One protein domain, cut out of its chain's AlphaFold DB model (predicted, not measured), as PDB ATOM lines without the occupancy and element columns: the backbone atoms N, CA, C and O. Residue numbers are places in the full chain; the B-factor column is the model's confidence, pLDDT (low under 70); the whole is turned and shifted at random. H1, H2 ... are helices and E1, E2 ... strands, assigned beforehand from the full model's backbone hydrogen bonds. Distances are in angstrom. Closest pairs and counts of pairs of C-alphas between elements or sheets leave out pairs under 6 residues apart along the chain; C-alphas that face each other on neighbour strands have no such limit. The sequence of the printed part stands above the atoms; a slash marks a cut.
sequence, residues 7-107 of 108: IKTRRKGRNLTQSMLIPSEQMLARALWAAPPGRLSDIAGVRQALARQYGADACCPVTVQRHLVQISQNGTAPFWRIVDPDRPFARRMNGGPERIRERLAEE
ATOM      1  N   ILE A   7     216.965 157.123 207.133       97.50
ATOM      2  CA  ILE A   7     217.115 157.838 208.409       97.50
ATOM      3  C   ILE A   7     218.400 158.660 208.379       97.50
ATOM      4  O   ILE A   7     219.472 158.157 208.050       97.50
ATOM      5  N   LYS A   8     218.297 159.951 208.696       97.00
ATOM      6  CA  LYS A   8     219.430 160.883 208.682       97.00
ATOM      7  C   LYS A   8     219.563 161.598 210.016       97.00
ATOM      8  O   LYS A   8     218.572 162.081 210.554       97.00
ATOM      9  N   THR A   9     220.789 161.776 210.493       97.25
ATOM     10  CA  THR A   9     221.059 162.662 211.632       97.25
ATOM     11  C   THR A   9     220.784 164.116 211.239       97.25
ATOM     12  O   THR A   9     221.177 164.592 210.164       97.25
ATOM     13  N   ARG A  10     220.057 164.831 212.097       95.94
ATOM     14  CA  ARG A  10     219.659 166.231 211.925       95.94
ATOM     15  C   ARG A  10     219.833 166.990 213.230       95.94
ATOM     16  O   ARG A  10     219.727 166.416 214.306       95.94
ATOM     17  N   ARG A  11     220.073 168.297 213.142       94.69
ATOM     18  CA  ARG A  11     220.126 169.171 214.318       94.69
ATOM     19  C   ARG A  11     218.735 169.274 214.962       94.69
ATOM     20  O   ARG A  11     217.729 169.377 214.257       94.69
ATOM     21  N   LYS A  12     218.684 169.277 216.291       92.62
ATOM     22  CA  LYS A  12     217.498 169.526 217.118       92.62
ATOM     23  C   LYS A  12     217.805 170.707 218.042       92.62
ATOM     24  O   LYS A  12     218.607 170.602 218.962       92.62
ATOM     25  N   GLY A  13     217.195 171.862 217.785       91.44
ATOM     26  CA  GLY A  13     217.512 173.088 218.526       91.44
ATOM     27  C   GLY A  13     218.966 173.538 218.328       91.44
ATOM     28  O   GLY A  13     219.541 173.345 217.258       91.44
ATOM     29  N   ARG A  14     219.567 174.166 219.347       89.44
ATOM     30  CA  ARG A  14     220.927 174.719 219.238       89.44
ATOM     31  C   ARG A  14     222.026 173.658 219.357       89.44
ATOM     32  O   ARG A  14     222.901 173.637 218.497       89.44
ATOM     33  N   ASN A  15     221.958 172.767 220.343       92.75
ATOM     34  CA  ASN A  15     223.103 171.922 220.720       92.75
ATOM     35  C   ASN A  15     222.824 170.411 220.665       92.75
ATOM     36  O   ASN A  15     223.678 169.633 221.068       92.75
ATOM     37  N   LEU A  16     221.647 169.984 220.196       95.88
ATOM     38  CA  LEU A  16     221.292 168.565 220.123       95.88
ATOM     39  C   LEU A  16     221.211 168.091 218.672       95.88
ATOM     40  O   LEU A  16     221.035 168.878 217.733       95.88
ATOM     41  N   THR A  17     221.292 166.780 218.499       96.69
ATOM     42  CA  THR A  17     220.980 166.080 217.255       96.69
ATOM     43  C   THR A  17     219.832 165.102 217.490       96.69
ATOM     44  O   THR A  17     219.457 164.815 218.625       96.69
ATOM     45  N   GLN A  18     219.212 164.657 216.404       97.25
ATOM     46  CA  GLN A  18     218.183 163.625 216.395       97.25
ATOM     47  C   GLN A  18     218.268 162.835 215.090       97.25
ATOM     48  O   GLN A  18     218.617 163.387 214.040       97.25
ATOM     49  N   SER A  19     217.924 161.558 215.147       98.12
ATOM     50  CA  SER A  19     217.657 160.740 213.973       98.12
ATOM     51  C   SER A  19     216.322 161.160 213.348       98.12
ATOM     52  O   SER A  19     215.316 161.367 214.028       98.12
ATOM     53  N   MET A  20     216.308 161.360 212.033       98.31
ATOM     54  CA  MET A  20     215.126 161.815 211.311       98.31
ATOM     55  C   MET A  20     214.805 160.877 210.161       98.31
ATOM     56  O   MET A  20     215.586 160.767 209.215       98.31
ATOM     57  N   LEU A  21     213.625 160.265 210.218       98.50
ATOM     58  CA  LEU A  21     213.040 159.544 209.102       98.50
ATOM     59  C   LEU A  21     212.710 160.533 207.980       98.50
ATOM     60  O   LEU A  21     211.999 161.523 208.185       98.50
ATOM     61  N   ILE A  22     213.220 160.249 206.787       98.12
ATOM     62  CA  ILE A  22     212.786 160.844 205.529       98.12
ATOM     63  C   ILE A  22     211.805 159.836 204.914       98.12
ATOM     64  O   ILE A  22     212.256 158.869 204.303       98.12
ATOM     65  N   PRO A  23     210.487 159.987 205.143       97.50
ATOM     66  CA  PRO A  23     209.520 158.992 204.700       97.50
ATOM     67  C   PRO A  23     209.399 159.023 203.180       97.50
ATOM     68  O   PRO A  23     209.515 160.089 202.573       97.50
ATOM     69  N   SER A  24     209.115 157.871 202.585       97.19
ATOM     70  CA  SER A  24     208.654 157.804 201.205       97.19
ATOM     71  C   SER A  24     207.173 158.175 201.095       97.19
ATOM     72  O   SER A  24     206.444 158.243 202.094       97.19
ATOM     73  N   GLU A  25     206.699 158.350 199.862       96.62
ATOM     74  CA  GLU A  25     205.270 158.504 199.598       96.62
ATOM     75  C   GLU A  25     204.484 157.250 200.012       96.62
ATOM     76  O   GLU A  25     203.412 157.370 200.602       96.62
ATOM     77  N   GLN A  26     205.031 156.048 199.786       96.00
ATOM     78  CA  GLN A  26     204.347 154.791 200.096       96.00
ATOM     79  C   GLN A  26     204.191 154.574 201.608       96.00
ATOM     80  O   GLN A  26     203.130 154.129 202.051       96.00
ATOM     81  N   MET A  27     205.203 154.924 202.410       96.88
ATOM     82  CA  MET A  27     205.107 154.895 203.877       96.88
ATOM     83  C   MET A  27     203.971 155.791 204.371       96.88
ATOM     84  O   MET A  27     203.157 155.375 205.198       96.88
ATOM     85  N   LEU A  28     203.880 157.008 203.827       97.19
ATOM     86  CA  LEU A  28     202.819 157.938 204.185       97.19
ATOM     87  C   LEU A  28     201.448 157.449 203.704       97.19
ATOM     88  O   LEU A  28     200.495 157.495 204.472       97.19
ATOM     89  N   ALA A  29     201.345 156.933 202.478       97.00
ATOM     90  CA  ALA A  29     200.103 156.389 201.938       97.00
ATOM     91  C   ALA A  29     199.549 155.250 202.809       97.00
ATOM     92  O   ALA A  29     198.361 155.247 203.124       97.00
ATOM     93  N   ARG A  30     200.404 154.324 203.268       96.44
ATOM     94  CA  ARG A  30     200.002 153.263 204.212       96.44
ATOM     95  C   ARG A  30     199.471 153.847 205.523       96.44
ATOM     96  O   ARG A  30     198.437 153.395 206.008       96.44
ATOM     97  N   ALA A  31     200.133 154.868 206.067       95.94
ATOM     98  CA  ALA A  31     199.673 155.544 207.279       95.94
ATOM     99  C   ALA A  31     198.325 156.267 207.081       95.94
ATOM    100  O   ALA A  31     197.486 156.234 207.977       95.94
ATOM    101  N   LEU A  32     198.087 156.867 205.907       96.50
ATOM    102  CA  LEU A  32     196.794 157.463 205.548       96.50
ATOM    103  C   LEU A  32     195.682 156.412 205.475       96.50
ATOM    104  O   LEU A  32     194.604 156.629 206.019       96.50
ATOM    105  N   TRP A  33     195.941 155.261 204.852       96.44
ATOM    106  CA  TRP A  33     194.969 154.166 204.778       96.44
ATOM    107  C   TRP A  33     194.659 153.532 206.136       96.44
ATOM    108  O   TRP A  33     193.529 153.105 206.362       96.44
ATOM    109  N   ALA A  34     195.635 153.505 207.045       95.19
ATOM    110  CA  ALA A  34     195.443 153.040 208.415       95.19
ATOM    111  C   ALA A  34     194.660 154.034 209.295       95.19
ATOM    112  O   ALA A  34     194.170 153.646 210.358       95.19
ATOM    113  N   ALA A  35     194.537 155.303 208.888       94.56
ATOM    114  CA  ALA A  35     193.755 156.289 209.626       94.56
ATOM    115  C   ALA A  35     192.250 155.951 209.560       94.56
ATOM    116  O   ALA A  35     191.745 155.601 208.482       94.56
ATOM    117  N   PRO A  36     191.521 156.063 210.688       92.88
ATOM    118  CA  PRO A  36     190.121 155.668 210.766       92.88
ATOM    119  C   PRO A  36     189.251 156.472 209.784       92.88
ATOM    120  O   PRO A  36     189.392 157.697 209.721       92.88
ATOM    121  N   PRO A  37     188.349 155.814 209.030       94.06
ATOM    122  CA  PRO A  37     187.420 156.501 208.137       94.06
ATOM    123  C   PRO A  37     186.493 157.449 208.904       94.06
ATOM    124  O   PRO A  37     186.173 157.213 210.071       94.06
ATOM    125  N   GLY A  38     186.097 158.545 208.254       91.56
ATOM    126  CA  GLY A  38     185.154 159.532 208.789       91.56
ATOM    127  C   GLY A  38     185.682 160.358 209.969       91.56
ATOM    128  O   GLY A  38     184.944 161.165 210.538       91.56
ATOM    129  N   ARG A  39     186.954 160.187 210.361       91.31
ATOM    130  CA  ARG A  39     187.576 160.907 211.478       91.31
ATOM    131  C   ARG A  39     188.864 161.594 211.045       91.31
ATOM    132  O   ARG A  39     189.778 160.967 210.517       91.31
ATOM    133  N   LEU A  40     188.963 162.880 211.375       93.81
ATOM    134  CA  LEU A  40     190.203 163.631 211.241       93.81
ATOM    135  C   LEU A  40     191.211 163.183 212.314       93.81
ATOM    136  O   LEU A  40     190.945 163.271 213.512       93.81
ATOM    137  N   SER A  41     192.366 162.704 211.870       92.94
ATOM    138  CA  SER A  41     193.516 162.338 212.696       92.94
ATOM    139  C   SER A  41     194.580 163.428 212.636       92.94
ATOM    140  O   SER A  41     194.749 164.094 211.619       92.94
ATOM    141  N   ASP A  42     195.339 163.600 213.715       91.62
ATOM    142  CA  ASP A  42     196.380 164.625 213.774       91.62
ATOM    143  C   ASP A  42     197.637 164.240 212.966       91.62
ATOM    144  O   ASP A  42     198.251 163.186 213.168       91.62
ATOM    145  N   ILE A  43     198.071 165.144 212.085       94.31
ATOM    146  CA  ILE A  43     199.300 165.011 211.294       94.31
ATOM    147  C   ILE A  43     200.557 164.885 212.166       94.31
ATOM    148  O   ILE A  43     201.509 164.201 211.773       94.31
ATOM    149  N   ALA A  44     200.606 165.528 213.341       94.50
ATOM    150  CA  ALA A  44     201.751 165.384 214.235       94.50
ATOM    151  C   ALA A  44     201.789 163.983 214.863       94.50
ATOM    152  O   ALA A  44     202.854 163.360 214.863       94.50
ATOM    153  N   GLY A  45     200.636 163.447 215.273       95.44
ATOM    154  CA  GLY A  45     200.485 162.053 215.699       95.44
ATOM    155  C   GLY A  45     200.936 161.043 214.637       95.44
ATOM    156  O   GLY A  45     201.728 160.149 214.928       95.44
ATOM    157  N   VAL A  46     200.536 161.229 213.375       95.94
ATOM    158  CA  VAL A  46     200.952 160.360 212.252       95.94
ATOM    159  C   VAL A  46     202.467 160.385 212.053       95.94
ATOM    160  O   VAL A  46     203.105 159.349 211.863       95.94
ATOM    161  N   ARG A  47     203.077 161.569 212.144       97.56
ATOM    162  CA  ARG A  47     204.534 161.717 212.062       97.56
ATOM    163  C   ARG A  47     205.256 161.014 213.205       97.56
ATOM    164  O   ARG A  47     206.297 160.409 212.960       97.56
ATOM    165  N   GLN A  48     204.737 161.104 214.428       97.44
ATOM    166  CA  GLN A  48     205.298 160.404 215.585       97.44
ATOM    167  C   GLN A  48     205.172 158.886 215.433       97.44
ATOM    168  O   GLN A  48     206.142 158.173 215.682       97.44
ATOM    169  N   ALA A  49     204.020 158.399 214.963       96.31
ATOM    170  CA  ALA A  49     203.796 156.983 214.694       96.31
ATOM    171  C   ALA A  49     204.780 156.444 213.645       96.31
ATOM    172  O   ALA A  49     205.430 155.432 213.893       96.31
ATOM    173  N   LEU A  50     204.969 157.161 212.529       97.06
ATOM    174  CA  LEU A  50     205.962 156.808 211.507       97.06
ATOM    175  C   LEU A  50     207.389 156.796 212.069       97.06
ATOM    176  O   LEU A  50     208.134 155.854 211.822       97.06
ATOM    177  N   ALA A  51     207.781 157.810 212.846       97.94
ATOM    178  CA  ALA A  51     209.107 157.834 213.467       97.94
ATOM    179  C   ALA A  51     209.331 156.599 214.351       97.94
ATOM    180  O   ALA A  51     210.316 155.884 214.175       97.94
ATOM    181  N   ARG A  52     208.372 156.299 215.234       97.38
ATOM    182  CA  ARG A  52     208.429 155.140 216.130       97.38
ATOM    183  C   ARG A  52     208.469 153.818 215.365       97.38
ATOM    184  O   ARG A  52     209.260 152.951 215.720       97.38
ATOM    185  N   GLN A  53     207.646 153.671 214.328       96.31
ATOM    186  CA  GLN A  53     207.573 152.457 213.510       96.31
ATOM    187  C   GLN A  53     208.920 152.113 212.862       96.31
ATOM    188  O   GLN A  53     209.271 150.940 212.781       96.31
ATOM    189  N   TYR A  54     209.674 153.123 212.425       96.31
ATOM    190  CA  TYR A  54     210.950 152.941 211.730       96.31
ATOM    191  C   TYR A  54     212.181 153.216 212.612       96.31
ATOM    192  O   TYR A  54     213.291 153.280 212.094       96.31
ATOM    193  N   GLY A  55     212.015 153.373 213.929       96.50
ATOM    194  CA  GLY A  55     213.136 153.541 214.862       96.50
ATOM    195  C   GLY A  55     213.876 154.880 214.749       96.50
ATOM    196  O   GLY A  55     215.084 154.928 214.960       96.50
ATOM    197  N   ALA A  56     213.172 155.963 214.411       97.88
ATOM    198  CA  ALA A  56     213.712 157.322 214.377       97.88
ATOM    199  C   ALA A  56     213.104 158.207 215.479       97.88
ATOM    200  O   ALA A  56     211.952 158.031 215.873       97.88
ATOM    201  N   ASP A  57     213.841 159.233 215.907       97.94
ATOM    202  CA  ASP A  57     213.367 160.204 216.904       97.94
ATOM    203  C   ASP A  57     212.257 161.108 216.347       97.94
ATOM    204  O   ASP A  57     211.376 161.568 217.076       97.94
ATOM    205  N   ALA A  58     212.315 161.412 215.047       97.69
ATOM    206  CA  ALA A  58     211.361 162.286 214.377       97.69
ATOM    207  C   ALA A  58     211.150 161.907 212.908       97.69
ATOM    208  O   ALA A  58     212.025 161.357 212.249       97.69
ATOM    209  N   CYS A  59     209.992 162.276 212.362       98.31
ATOM    210  CA  CYS A  59     209.700 162.183 210.933       98.31
ATOM    211  C   CYS A  59     209.735 163.579 210.287       98.31
ATOM    212  O   CYS A  59     209.172 164.542 210.835       98.31
ATOM    213  N   CYS A  60     210.407 163.696 209.135       97.69
ATOM    214  CA  CYS A  60     210.656 164.956 208.433       97.69
ATOM    215  C   CYS A  60     209.340 165.666 208.055       97.69
ATOM    216  O   CYS A  60     208.621 165.191 207.171       97.69
ATOM    217  N   PRO A  61     209.018 166.826 208.662       96.88
ATOM    218  CA  PRO A  61     207.750 167.510 208.407       96.88
ATOM    219  C   PRO A  61     207.627 168.000 206.962       96.88
ATOM    220  O   PRO A  61     206.549 167.931 206.379       96.88
ATOM    221  N   VAL A  62     208.731 168.462 206.368       97.25
ATOM    222  CA  VAL A  62     208.741 169.013 205.005       97.25
ATOM    223  C   VAL A  62     208.461 167.923 203.971       97.25
ATOM    224  O   VAL A  62     207.654 168.126 203.067       97.25
ATOM    225  N   THR A  63     209.084 166.750 204.122       98.19
ATOM    226  CA  THR A  63     208.869 165.612 203.218       98.19
ATOM    227  C   THR A  63     207.437 165.088 203.317       98.19
ATOM    228  O   THR A  63     206.801 164.891 202.287       98.19
ATOM    229  N   VAL A  64     206.886 164.964 204.533       98.25
ATOM    230  CA  VAL A  64     205.473 164.587 204.723       98.25
ATOM    231  C   VAL A  64     204.540 165.570 204.022       98.25
ATOM    232  O   VAL A  64     203.673 165.151 203.265       98.25
ATOM    233  N   GLN A  65     204.736 166.878 204.211       97.88
ATOM    234  CA  GLN A  65     203.908 167.886 203.543       97.88
ATOM    235  C   GLN A  65     204.003 167.810 202.016       97.88
ATOM    236  O   GLN A  65     202.988 167.953 201.338       97.88
ATOM    237  N   ARG A  66     205.202 167.587 201.464       98.31
ATOM    238  CA  ARG A  66     205.396 167.411 200.018       98.31
ATOM    239  C   ARG A  66     204.610 166.208 199.499       98.31
ATOM    240  O   ARG A  66     203.874 166.358 198.529       98.31
ATOM    241  N   HIS A  67     204.717 165.062 200.167       98.31
ATOM    242  CA  HIS A  67     203.981 163.863 199.774       98.31
ATOM    243  C   HIS A  67     202.470 164.025 199.939       98.31
ATOM    244  O   HIS A  67     201.745 163.600 199.056       98.31
ATOM    245  N   LEU A  68     201.972 164.707 200.978       98.19
ATOM    246  CA  LEU A  68     200.535 165.007 201.095       98.19
ATOM    247  C   LEU A  68     200.012 165.802 199.894       98.19
ATOM    248  O   LEU A  68     198.951 165.480 199.368       98.19
ATOM    249  N   VAL A  69     200.768 166.801 199.424       98.25
ATOM    250  CA  VAL A  69     200.400 167.554 198.215       98.25
ATOM    251  C   VAL A  69     200.360 166.625 196.996       98.25
ATOM    252  O   VAL A  69     199.355 166.619 196.288       98.25
ATOM    253  N   GLN A  70     201.393 165.806 196.779       98.25
ATOM    254  CA  GLN A  70     201.448 164.866 195.647       98.25
ATOM    255  C   GLN A  70     200.307 163.838 195.690       98.25
ATOM    256  O   GLN A  70     199.608 163.641 194.701       98.25
ATOM    257  N   ILE A  71     200.056 163.249 196.859       98.06
ATOM    258  CA  ILE A  71     198.952 162.315 197.095       98.06
ATOM    259  C   ILE A  71     197.609 162.991 196.817       98.06
ATOM    260  O   ILE A  71     196.742 162.377 196.203       98.06
ATOM    261  N   SER A  72     197.424 164.253 197.220       97.94
ATOM    262  CA  SER A  72     196.178 164.979 196.948       97.94
ATOM    263  C   SER A  72     195.945 165.209 195.451       97.94
ATOM    264  O   SER A  72     194.810 165.133 194.988       97.94
ATOM    265  N   GLN A  73     197.013 165.454 194.687       97.50
ATOM    266  CA  GLN A  73     196.949 165.642 193.235       97.50
ATOM    267  C   GLN A  73     196.638 164.327 192.517       97.50
ATOM    268  O   GLN A  73     195.793 164.303 191.627       97.50
ATOM    269  N   ASN A  74     197.277 163.237 192.942       96.44
ATOM    270  CA  ASN A  74     197.148 161.929 192.302       96.44
ATOM    271  C   ASN A  74     195.941 161.121 192.812       96.44
ATOM    272  O   ASN A  74     195.561 160.132 192.192       96.44
ATOM    273  N   GLY A  75     195.363 161.493 193.957       94.44
ATOM    274  CA  GLY A  75     194.250 160.782 194.589       94.44
ATOM    275  C   GLY A  75     194.612 159.394 195.134       94.44
ATOM    276  O   GLY A  75     193.736 158.544 195.256       94.44
ATOM    277  N   THR A  76     195.885 159.134 195.450       94.75
ATOM    278  CA  THR A  76     196.393 157.776 195.741       94.75
ATOM    279  C   THR A  76     196.092 157.263 197.155       94.75
ATOM    280  O   THR A  76     196.195 156.061 197.410       94.75
ATOM    281  N   ALA A  77     195.733 158.143 198.094       97.38
ATOM    282  CA  ALA A  77     195.446 157.791 199.486       97.38
ATOM    283  C   ALA A  77     194.542 158.844 200.169       97.38
ATOM    284  O   ALA A  77     194.492 159.992 199.710       97.38
ATOM    285  N   PRO A  78     193.837 158.493 201.268       97.25
ATOM    286  CA  PRO A  78     192.811 159.340 201.882       97.25
ATOM    287  C   PRO A  78     193.408 160.476 202.729       97.25
ATOM    288  O   PRO A  78     193.310 160.501 203.955       97.25
ATOM    289  N   PHE A  79     194.036 161.454 202.071       97.31
ATOM    290  CA  PHE A  79     194.678 162.594 202.738       97.31
ATOM    291  C   PHE A  79     193.696 163.439 203.571       97.31
ATOM    292  O   PHE A  79     194.103 164.051 204.561       97.31
ATOM    293  N   TRP A  80     192.406 163.437 203.210       97.31
ATOM    294  CA  TRP A  80     191.331 164.128 203.933       97.31
ATOM    295  C   TRP A  80     191.128 163.609 205.362       97.31
ATOM    296  O   TRP A  80     190.592 164.330 206.194       97.31
ATOM    297  N   ARG A  81     191.612 162.405 205.689       97.06
ATOM    298  CA  ARG A  81     191.581 161.874 207.061       97.06
ATOM    299  C   ARG A  81     192.657 162.462 207.972       97.06
ATOM    300  O   ARG A  81     192.614 162.210 209.169       97.06
ATOM    301  N   ILE A  82     193.645 163.196 207.446       96.56
ATOM    302  CA  ILE A  82     194.790 163.704 208.235       96.56
ATOM    303  C   ILE A  82     195.001 165.214 208.073       96.56
ATOM    304  O   ILE A  82     195.506 165.881 208.978       96.56
ATOM    305  N   VAL A  83     194.642 165.783 206.922       97.00
ATOM    306  CA  VAL A  83     194.785 167.222 206.696       97.00
ATOM    307  C   VAL A  83     193.598 167.959 207.300       97.00
ATOM    308  O   VAL A  83     192.479 167.830 206.821       97.00
ATOM    309  N   ASP A  84     193.861 168.762 208.327       96.19
ATOM    310  CA  ASP A  84     192.863 169.618 208.970       96.19
ATOM    311  C   ASP A  84     192.409 170.745 208.011       96.19
ATOM    312  O   ASP A  84     193.244 171.585 207.644       96.19
ATOM    313  N   PRO A  85     191.121 170.785 207.597       96.88
ATOM    314  CA  PRO A  85     190.607 171.773 206.646       96.88
ATOM    315  C   PRO A  85     190.606 173.208 207.192       96.88
ATOM    316  O   PRO A  85     190.557 174.155 206.406       96.88
ATOM    317  N   ASP A  86     190.710 173.398 208.508       96.62
ATOM    318  CA  ASP A  86     190.698 174.725 209.133       96.62
ATOM    319  C   ASP A  86     192.109 175.330 209.241       96.62
ATOM    320  O   ASP A  86     192.290 176.495 209.610       96.62
ATOM    321  N   ARG A  87     193.149 174.569 208.870       95.56
ATOM    322  CA  ARG A  87     194.543 175.034 208.876       95.56
ATOM    323  C   ARG A  87     194.977 175.559 207.505       95.56
ATOM    324  O   ARG A  87     194.615 174.988 206.477       95.56
ATOM    325  N   PRO A  88     195.881 176.564 207.448       96.69
ATOM    326  CA  PRO A  88     196.364 177.125 206.181       96.69
ATOM    327  C   PRO A  88     196.948 176.093 205.207       96.69
ATOM    328  O   PRO A  88     196.889 176.286 203.994       96.69
ATOM    329  N   PHE A  89     197.499 174.991 205.727       96.81
ATOM    330  CA  PHE A  89     198.078 173.924 204.914       96.81
ATOM    331  C   PHE A  89     197.053 173.246 203.987       96.81
ATOM    332  O   PHE A  89     197.426 172.860 202.880       96.81
ATOM    333  N   ALA A  90     195.772 173.177 204.368       97.44
ATOM    334  CA  ALA A  90     194.714 172.585 203.546       97.44
ATOM    335  C   ALA A  90     194.545 173.273 202.183       97.44
ATOM    336  O   ALA A  90     194.204 172.623 201.200       97.44
ATOM    337  N   ARG A  91     194.878 174.568 202.081       98.00
ATOM    338  CA  ARG A  91     194.841 175.327 200.817       98.00
ATOM    339  C   ARG A  91     195.824 174.808 199.764       98.00
ATOM    340  O   ARG A  91     195.688 175.143 198.596       98.00
ATOM    341  N   ARG A  92     196.827 174.022 200.171       97.75
ATOM    342  CA  ARG A  92     197.797 173.395 199.261       97.75
ATOM    343  C   ARG A  92     197.316 172.056 198.708       97.75
ATOM    344  O   ARG A  92     197.974 171.527 197.815       97.75
ATOM    345  N   MET A  93     196.255 171.478 199.271       98.06
ATOM    346  CA  MET A  93     195.704 170.220 198.779       98.06
ATOM    347  C   MET A  93     194.903 170.468 197.505       98.06
ATOM    348  O   MET A  93     194.288 171.524 197.343       98.06
ATOM    349  N   ASN A  94     194.878 169.480 196.615       97.69
ATOM    350  CA  ASN A  94     194.013 169.521 195.445       97.69
ATOM    351  C   ASN A  94     192.535 169.660 195.868       97.69
ATOM    352  O   ASN A  94     192.054 168.895 196.703       97.69
ATOM    353  N   GLY A  95     191.834 170.659 195.325       96.06
ATOM    354  CA  GLY A  95     190.464 171.016 195.725       96.06
ATOM    355  C   GLY A  95     190.339 171.795 197.046       96.06
ATOM    356  O   GLY A  95     189.238 172.199 197.415       96.06
ATOM    357  N   GLY A  96     191.449 172.055 197.743       97.75
ATOM    358  CA  GLY A  96     191.479 172.892 198.941       97.75
ATOM    359  C   GLY A  96     190.720 172.316 200.152       97.75
ATOM    360  O   GLY A  96     190.428 171.119 200.207       97.75
ATOM    361  N   PRO A  97     190.412 173.160 201.157       97.94
ATOM    362  CA  PRO A  97     189.760 172.722 202.393       97.94
ATOM    363  C   PRO A  97     188.326 172.212 202.188       97.94
ATOM    364  O   PRO A  97     187.915 171.296 202.893       97.94
ATOM    365  N   GLU A  98     187.582 172.734 201.208       97.75
ATOM    366  CA  GLU A  98     186.205 172.284 200.956       97.75
ATOM    367  C   GLU A  98     186.152 170.835 200.478       97.75
ATOM    368  O   GLU A  98     185.360 170.046 200.991       97.75
ATOM    369  N   ARG A  99     187.075 170.440 199.591       96.56
ATOM    370  CA  ARG A  99     187.191 169.046 199.150       96.56
ATOM    371  C   ARG A  99     187.484 168.102 200.315       96.56
ATOM    372  O   ARG A  99     186.980 166.987 200.338       96.56
ATOM    373  N   ILE A 100     188.277 168.528 201.298       97.19
ATOM    374  CA  ILE A 100     188.537 167.722 202.500       97.19
ATOM    375  C   ILE A 100     187.248 167.514 203.304       97.19
ATOM    376  O   ILE A 100     186.968 166.386 203.710       97.19
ATOM    377  N   ARG A 101     186.459 168.576 203.519       96.69
ATOM    378  CA  ARG A 101     185.192 168.490 204.265       96.69
ATOM    379  C   ARG A 101     184.177 167.592 203.564       96.69
ATOM    380  O   ARG A 101     183.569 166.756 204.225       96.69
ATOM    381  N   GLU A 102     184.048 167.731 202.247       96.56
ATOM    382  CA  GLU A 102     183.195 166.879 201.411       96.56
ATOM    383  C   GLU A 102     183.576 165.399 201.568       96.56
ATOM    384  O   GLU A 102     182.753 164.586 201.983       96.56
ATOM    385  N   ARG A 103     184.854 165.060 201.361       96.44
ATOM    386  CA  ARG A 103     185.342 163.674 201.456       96.44
ATOM    387  C   ARG A 103     185.200 163.074 202.856       96.44
ATOM    388  O   ARG A 103     184.931 161.887 202.977       96.44
ATOM    389  N   LEU A 104     185.371 163.869 203.914       94.56
ATOM    390  CA  LEU A 104     185.124 163.415 205.288       94.56
ATOM    391  C   LEU A 104     183.636 163.161 205.562       94.56
ATOM    392  O   LEU A 104     183.310 162.254 206.324       94.56
ATOM    393  N   ALA A 105     182.739 163.954 204.973       93.81
ATOM    394  CA  ALA A 105     181.298 163.770 205.121       93.81
ATOM    395  C   ALA A 105     180.783 162.533 204.366       93.81
ATOM    396  O   ALA A 105     179.871 161.878 204.859       93.81
ATOM    397  N   GLU A 106     181.390 162.193 203.223       95.19
ATOM    398  CA  GLU A 106     181.080 160.991 202.430       95.19
ATOM    399  C   GLU A 106     181.419 159.669 203.146       95.19
ATOM    400  O   GLU A 106     180.887 158.626 202.781       95.19
ATOM    401  N   GLU A 107     182.306 159.687 204.147       90.69
ATOM    402  CA  GLU A 107     182.727 158.489 204.896       90.69
ATOM    403  C   GLU A 107     181.867 158.194 206.143       90.69
ATOM    404  O   GLU A 107     182.245 157.332 206.940       90.69
TER     405      GLU A 107
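This is residues 7 to 107 of the 108 residues of an uncharacterized protein of Rhizobium sp. S-93 (UniProt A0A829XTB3). What is the main picture? An elongated body has the strand hairpin E1 and E2 at one end, three short helices H1, H2 and H3 set crosswise to one another in the middle, and a corner of two helices, H4 and H5, at the other end. E2 joins the hairpin to the middle, where residues 20 to 21 pair with residues 58 to 59. What is it made of, and how large is it? The printed part has 101 residues, with two strands and then five helices along the chain, E1 E2 H1 H2 H3 H4 H5, the sheet E1 - E2 antiparallel and the class mixed, helices and strands. It is compact by its radius of gyration of the C-alphas, 14.0 A, and spans 45 by 24 by 21 A.

Where are the strands? E1 is residues 7 to 12, 14.6 A long, with C-alpha 7 at (217.115, 157.838, 208.409), and E2 is residues 16 to 22, 18.6 A. Where are the helices? H3, the longest, is residues 61 to 74, 20.1 A, with C-alpha 61 at (207.750, 167.510, 208.407). H1 is residues 25 to 34, 14.3 A, and H2 is residues 43 to 53, 15.2 A. H4 is residues 88 to 92, 8.0 A, and H5 is residues 96 to 106, 16.2 A, with C-alpha 106 at (181.080, 160.991, 202.430).

How is the hairpin paired? E1 and E2 are antiparallel at 143 degrees, with N 10 and O 18 at 2.8 A and N 8 and O 20 at 2.9 A, within hydrogen-bond range. Residues 20 to 21 of E2 pair parallel with residues 58 to 59, and the closest C-alphas of E2 and H2 are those of Leu 21 and Ala 51, 6.1 A. How do the helices stand? H1 touches H3, about perpendicular at 78 degrees, closest at the C-alphas of Glu 25 and His 67, 5.5 A. H1 and H2 only just touch, with 3 pairs of C-alphas within 8 A, the closest those of Ala 31 and Val 46, 7.0 A. H4 and H5 touch only at the corner, at the C-alphas of Ala 90 and Pro 97, 5.1 A, and H3 and H5 are apart. Are the helix backbones complete? Every O i to N i+4 pair is within hydrogen-bond range in H1, H2 and H3; H5 has 6 of 7, and H4 has 0 of 1 but 2 of 2 O i to N i+3 pairs.

How far does it reach? The C-alphas of Asn 15 and Glu 106, the two farthest apart, are 47.1 A from each other. Is anything long, cut or uncertain? The link from H3 to H4, residues 75 to 87, is long, the printed part has no cut, and no printed residue is under 70 in pLDDT.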